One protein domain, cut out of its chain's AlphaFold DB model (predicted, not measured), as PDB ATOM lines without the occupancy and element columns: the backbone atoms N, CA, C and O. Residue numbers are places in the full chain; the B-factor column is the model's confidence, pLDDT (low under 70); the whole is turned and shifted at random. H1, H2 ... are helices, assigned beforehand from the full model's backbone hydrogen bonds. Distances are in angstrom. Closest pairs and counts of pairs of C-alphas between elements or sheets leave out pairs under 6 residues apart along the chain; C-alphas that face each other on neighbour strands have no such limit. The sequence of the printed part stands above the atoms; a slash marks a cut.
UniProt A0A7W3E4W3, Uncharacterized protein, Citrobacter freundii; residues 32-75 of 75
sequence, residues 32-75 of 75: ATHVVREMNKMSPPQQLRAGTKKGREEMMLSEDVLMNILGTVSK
ATOM      1  N   ALA A  32     364.696 328.646 299.072       87.31
ATOM      2  CA  ALA A  32     364.748 327.846 297.849       87.31
ATOM      3  C   ALA A  32     363.345 327.607 297.270       87.31
ATOM      4  O   ALA A  32     363.118 327.794 296.074       87.31
ATOM      5  N   THR A  33     362.380 327.272 298.130       90.38
ATOM      6  CA  THR A  33     360.982 327.065 297.727       90.38
ATOM      7  C   THR A  33     360.370 328.337 297.140       90.38
ATOM      8  O   THR A  33     359.693 328.280 296.113       90.38
ATOM      9  N   HIS A  34     360.603 329.489 297.772       86.56
ATOM     10  CA  HIS A  34     360.120 330.777 297.286       86.56
ATOM     11  C   HIS A  34     360.730 331.136 295.925       86.56
ATOM     12  O   HIS A  34     359.986 331.418 294.988       86.56
ATOM     13  N   VAL A  35     362.056 331.035 295.785       85.69
ATOM     14  CA  VAL A  35     362.761 331.334 294.528       85.69
ATOM     15  C   VAL A  35     362.233 330.472 293.384       85.69
ATOM     16  O   VAL A  35     361.896 331.006 292.331       85.69
ATOM     17  N   VAL A  36     362.085 329.159 293.590       89.31
ATOM     18  CA  VAL A  36     361.539 328.254 292.563       89.31
ATOM     19  C   VAL A  36     360.113 328.654 292.172       89.31
ATOM     20  O   VAL A  36     359.782 328.682 290.986       89.31
ATOM     21  N   ARG A  37     359.258 328.999 293.146       89.94
ATOM     22  CA  ARG A  37     357.884 329.449 292.872       89.94
ATOM     23  C   ARG A  37     357.847 330.733 292.053       89.94
ATOM     24  O   ARG A  37     357.034 330.817 291.138       89.94
ATOM     25  N   GLU A  38     358.697 331.705 292.365       89.00
ATOM     26  CA  GLU A  38     358.757 332.956 291.607       89.00
ATOM     27  C   GLU A  38     359.329 332.739 290.205       89.00
ATOM     28  O   GLU A  38     358.748 333.210 289.231       89.00
ATOM     29  N   MET A  39     360.386 331.934 290.066       88.94
ATOM     30  CA  MET A  39     360.945 331.592 288.757       88.94
ATOM     31  C   MET A  39     359.927 330.888 287.849       88.94
ATOM     32  O   MET A  39     359.852 331.204 286.663       88.94
ATOM     33  N   ASN A  40     359.094 329.993 288.390       92.19
ATOM     34  CA  ASN A  40     358.059 329.299 287.614       92.19
ATOM     35  C   ASN A  40     356.959 330.230 287.075       92.19
ATOM     36  O   ASN A  40     356.278 329.871 286.118       92.19
ATOM     37  N   LYS A  41     356.776 331.420 287.661       92.62
ATOM     38  CA  LYS A  41     355.828 332.439 287.171       92.62
ATOM     39  C   LYS A  41     356.430 333.329 286.079       92.62
ATOM     40  O   LYS A  41     355.713 334.119 285.469       92.62
ATOM     41  N   MET A  42     357.740 333.243 285.861       92.94
ATOM     42  CA  MET A  42     358.492 334.113 284.961       92.94
ATOM     43  C   MET A  42     358.695 333.473 283.587       92.94
ATOM     44  O   MET A  42     358.925 332.272 283.463       92.94
ATOM     45  N   SER A  43     358.697 334.305 282.546       96.12
ATOM     46  CA  SER A  43     359.170 333.922 281.212       96.12
ATOM     47  C   SER A  43     360.697 333.715 281.189       96.12
ATOM     48  O   SER A  43     361.401 334.260 282.045       96.12
ATOM     49  N   PRO A  44     361.258 333.000 280.193       94.56
ATOM     50  CA  PRO A  44     362.704 332.753 280.129       94.56
ATOM     51  C   PRO A  44     363.590 334.020 280.194       94.56
ATOM     52  O   PRO A  44     364.570 334.013 280.940       94.56
ATOM     53  N   PRO A  45     363.257 335.149 279.526       94.44
ATOM     54  CA  PRO A  45     364.026 336.389 279.680       94.44
ATOM     55  C   PRO A  45     363.957 336.981 281.094       94.44
ATOM     56  O   PRO A  45     364.935 337.543 281.586       94.44
ATOM     57  N   GLN A  46     362.811 336.846 281.767       91.56
ATOM     58  CA  GLN A  46     362.642 337.307 283.147       91.56
ATOM     59  C   GLN A  46     363.448 336.441 284.123       91.56
ATOM     60  O   GLN A  46     364.101 336.994 285.003       91.56
ATOM     61  N   GLN A  47     363.491 335.120 283.921       92.50
ATOM     62  CA  GLN A  47     364.345 334.219 284.705       92.50
ATOM     63  C   GLN A  47     365.835 334.544 284.525       92.50
ATOM     64  O   GLN A  47     366.589 334.580 285.497       92.50
ATOM     65  N   LEU A  48     366.264 334.851 283.295       91.75
ATOM     66  CA  LEU A  48     367.643 335.266 283.030       91.75
ATOM     67  C   LEU A  48     367.984 336.574 283.762       91.75
ATOM     68  O   LEU A  48     369.040 336.681 284.385       91.75
ATOM     69  N   ARG A  49     367.071 337.556 283.738       90.44
ATOM     70  CA  ARG A  49     367.228 338.813 284.484       90.44
ATOM     71  C   ARG A  49     367.284 338.566 285.990       90.44
ATOM     72  O   ARG A  49     368.161 339.131 286.640       90.44
ATOM     73  N   ALA A  50     366.410 337.720 286.528       89.88
ATOM     74  CA  ALA A  50     366.385 337.315 287.935       89.88
ATOM     75  C   ALA A  50     367.717 336.702 288.405       89.88
ATOM     76  O   ALA A  50     368.121 336.892 289.548       89.88
ATOM     77  N   GLY A  51     368.456 336.037 287.510       86.75
ATOM     78  CA  GLY A  51     369.804 335.531 287.785       86.75
ATOM     79  C   GLY A  51     370.882 336.613 287.963       86.75
ATOM     80  O   GLY A  51     371.963 336.327 288.481       86.75
ATOM     81  N   THR A  52     370.622 337.866 287.575       92.00
ATOM     82  CA  THR A  52     371.564 338.987 287.746       92.00
ATOM     83  C   THR A  52     371.502 339.576 289.156       92.00
ATOM     84  O   THR A  52     370.510 339.420 289.860       92.00
ATOM     85  N   LYS A  53     372.543 340.312 289.576       89.06
ATOM     86  CA  LYS A  53     372.544 341.008 290.880       89.06
ATOM     87  C   LYS A  53     371.320 341.921 291.039       89.06
ATOM     88  O   LYS A  53     370.591 341.787 292.013       89.06
ATOM     89  N   LYS A  54     371.072 342.776 290.044       87.12
ATOM     90  CA  LYS A  54     369.946 343.717 290.041       87.12
ATOM     91  C   LYS A  54     368.594 343.001 290.041       87.12
ATOM     92  O   LYS A  54     367.695 343.390 290.770       87.12
ATOM     93  N   GLY A  55     368.458 341.930 289.257       86.56
ATOM     94  CA  GLY A  55     367.223 341.144 289.235       86.56
ATOM     95  C   GLY A  55     366.929 340.453 290.566       86.56
ATOM     96  O   GLY A  55     365.776 340.408 290.971       86.56
ATOM     97  N   ARG A  56     367.954 339.978 291.287       84.25
ATOM     98  CA  ARG A  56     367.767 339.425 292.639       84.25
ATOM     99  C   ARG A  56     367.292 340.471 293.640       84.25
ATOM    100  O   ARG A  56     366.412 340.170 294.432       84.25
ATOM    101  N   GLU A  57     367.861 341.675 293.598       85.88
ATOM    102  CA  GLU A  57     367.448 342.795 294.458       85.88
ATOM    103  C   GLU A  57     365.979 343.178 294.207       85.88
ATOM    104  O   GLU A  57     365.227 343.393 295.149       85.88
ATOM    105  N   GLU A  58     365.538 343.169 292.944       83.50
ATOM    106  CA  GLU A  58     364.141 343.424 292.553       83.50
ATOM    107  C   GLU A  58     363.159 342.325 293.008       83.50
ATOM    108  O   GLU A  58     361.963 342.584 293.117       83.50
ATOM    109  N   MET A  59     363.642 341.105 293.260       78.69
ATOM    110  CA  MET A  59     362.835 339.975 293.740       78.69
ATOM    111  C   MET A  59     362.751 339.885 295.265       78.69
ATOM    112  O   MET A  59     362.056 339.010 295.784       78.69
ATOM    113  N   MET A  60     363.474 340.734 295.996       82.50
ATOM    114  CA  MET A  60     363.394 340.734 297.451       82.50
ATOM    115  C   MET A  60     361.999 341.183 297.891       82.50
ATOM    116  O   MET A  60     361.402 342.090 297.309       82.50
ATOM    117  N   LEU A  61     361.477 340.544 298.938       83.19
ATOM    118  CA  LEU A  61     360.256 341.014 299.582       83.19
ATOM    119  C   LEU A  61     360.491 342.432 300.107       83.19
ATOM    120  O   LEU A  61     361.553 342.717 300.666       83.19
ATOM    121  N   SER A  62     359.501 343.307 299.940       85.44
ATOM    122  CA  SER A  62     359.570 344.635 300.540       85.44
ATOM    123  C   SER A  62     359.610 344.527 302.063       85.44
ATOM    124  O   SER A  62     359.090 343.574 302.653       85.44
ATOM    125  N   GLU A  63     360.204 345.531 302.701       83.69
ATOM    126  CA  GLU A  63     360.292 345.612 304.159       83.69
ATOM    127  C   GLU A  63     358.910 345.500 304.819       83.69
ATOM    128  O   GLU A  63     358.741 344.725 305.755       83.69
ATOM    129  N   ASP A  64     357.883 346.143 304.255       87.12
ATOM    130  CA  ASP A  64     356.501 346.047 304.743       87.12
ATOM    131  C   ASP A  64     355.958 344.610 304.732       87.12
ATOM    132  O   ASP A  64     355.269 344.180 305.660       87.12
ATOM    133  N   VAL A  65     356.263 343.836 303.684       83.38
ATOM    134  CA  VAL A  65     355.841 342.431 303.590       83.38
ATOM    135  C   VAL A  65     356.585 341.589 304.622       83.38
ATOM    136  O   VAL A  65     355.964 340.761 305.288       83.38
ATOM    137  N   LEU A  66     357.886 341.828 304.804       81.94
ATOM    138  CA  LEU A  66     358.683 341.155 305.832       81.94
ATOM    139  C   LEU A  66     358.145 341.451 307.238       81.94
ATOM    140  O   LEU A  66     357.949 340.525 308.024       81.94
ATOM    141  N   MET A  67     357.830 342.713 307.535       84.56
ATOM    142  CA  MET A  67     357.281 343.132 308.827       84.56
ATOM    143  C   MET A  67     355.896 342.536 309.086       84.56
ATOM    144  O   MET A  67     355.624 342.084 310.198       84.56
ATOM    145  N   ASN A  68     355.042 342.449 308.063       82.56
ATOM    146  CA  ASN A  68     353.749 341.774 308.179       82.56
ATOM    147  C   ASN A  68     353.904 340.280 308.486       82.56
ATOM    148  O   ASN A  68     353.211 339.770 309.366       82.56
ATOM    149  N   ILE A  69     354.835 339.588 307.816       74.56
ATOM    150  CA  ILE A  69     355.136 338.175 308.086       74.56
ATOM    151  C   ILE A  69     355.618 337.998 309.533       74.56
ATOM    152  O   ILE A  69     355.103 337.139 310.251       74.56
ATOM    153  N   LEU A  70     356.556 338.829 309.996       75.44
ATOM    154  CA  LEU A  70     357.081 338.764 311.365       75.44
ATOM    155  C   LEU A  70     356.006 339.076 312.421       75.44
ATOM    156  O   LEU A  70     355.918 338.392 313.444       75.44
ATOM    157  N   GLY A  71     355.140 340.055 312.149       74.81
ATOM    158  CA  GLY A  71     354.015 340.412 313.013       74.81
ATOM    159  C   GLY A  71     352.972 339.300 313.144       74.81
ATOM    160  O   GLY A  71     352.373 339.146 314.207       74.81
ATOM    161  N   THR A  72     352.781 338.475 312.108       65.19
ATOM    162  CA  THR A  72     351.891 337.302 312.181       65.19
ATOM    163  C   THR A  72     352.443 336.128 312.988       65.19
ATOM    164  O   THR A  72     351.649 335.323 313.460       65.19
ATOM    165  N   VAL A  73     353.763 336.028 313.185       58.91
ATOM    166  CA  VAL A  73     354.393 334.927 313.947       58.91
ATOM    167  C   VAL A  73     354.346 335.170 315.464       58.91
ATOM    168  O   VAL A  73     354.522 334.241 316.244       58.91
ATOM    169  N   SER A  74     354.062 336.401 315.899       51.09
ATOM    170  CA  SER A  74     354.057 336.801 317.315       51.09
ATOM    171  C   SER A  74     352.690 336.645 318.014       51.09
ATOM    172  O   SER A  74     352.449 337.316 319.018       51.09
ATOM    173  N   LYS A  75     351.779 335.811 317.489       43.19
ATOM    174  CA  LYS A  75     350.448 335.542 318.069       43.19
ATOM    175  C   LYS A  75     350.308 334.112 318.566       43.19
ATOM    176  O   LYS A  75     350.774 333.202 317.850       43.19
TER     177      LYS A  75
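What this domain is: This is residues 32 to 75 of the 75 residues of an uncharacterized protein of Citrobacter freundii (UniProt A0A7W3E4W3). The longest helix, H4, sticks out as a free arm at one end of a loose, open model, and at the other end three short helices, H1, H2 and H3, follow one another round an open bend. The arm, residues 61 to 75, makes much of the length, and H1 and H3 stay apart across the bend. The printed part has 44 residues with four named helices, H1, H2, H3 and H4 in chain order, and no named strand; the class is all helix. It is loose, with a radius of gyration of the C-alphas of 12.8 A, and spans 40 by 19 by 14 A.

Where its parts are: H4 holds residues 63 to 73 and measures 15.6 A from first to last C-alpha, from C-alpha 63 at (360.292, 345.612, 304.159) to C-alpha 73 at (354.393, 334.927, 313.947). H3 holds residues 53 to 58 and H2 residues 44 to 50. H1, residues 32 to 40, is 12.3 A long and begins at C-alpha 32, (364.748, 327.846, 297.849).

How they stand to each other: H4 touches no helix and is apart from H1, H2 and H3. H2 and H3 only just touch, only at the corner by their link, with 3 pairs of C-alphas within 8 A; the closest C-alphas, of Arg 49 and Gly 55, are 5.3 A apart. Their lines are about perpendicular, at 86 degrees. H1 and H2 are close but not clearly touching, the closest C-alphas being those of Met 39 and Gln 47 at 5.9 A. They run opposite ways at a steep tilt of 40 degrees. H1 and H3 are apart. In H1, H2, H3 and H4 every O i to N i+4 pair is within hydrogen-bond range.

The domain as a whole: The C-alphas farthest apart, of Pro 45 and Lys 75, are 40.7 A apart. The printed part has no cut, and its three links are tight. Mean pLDDT of the printed part is 84.0; residues 72 to 75 are under 70.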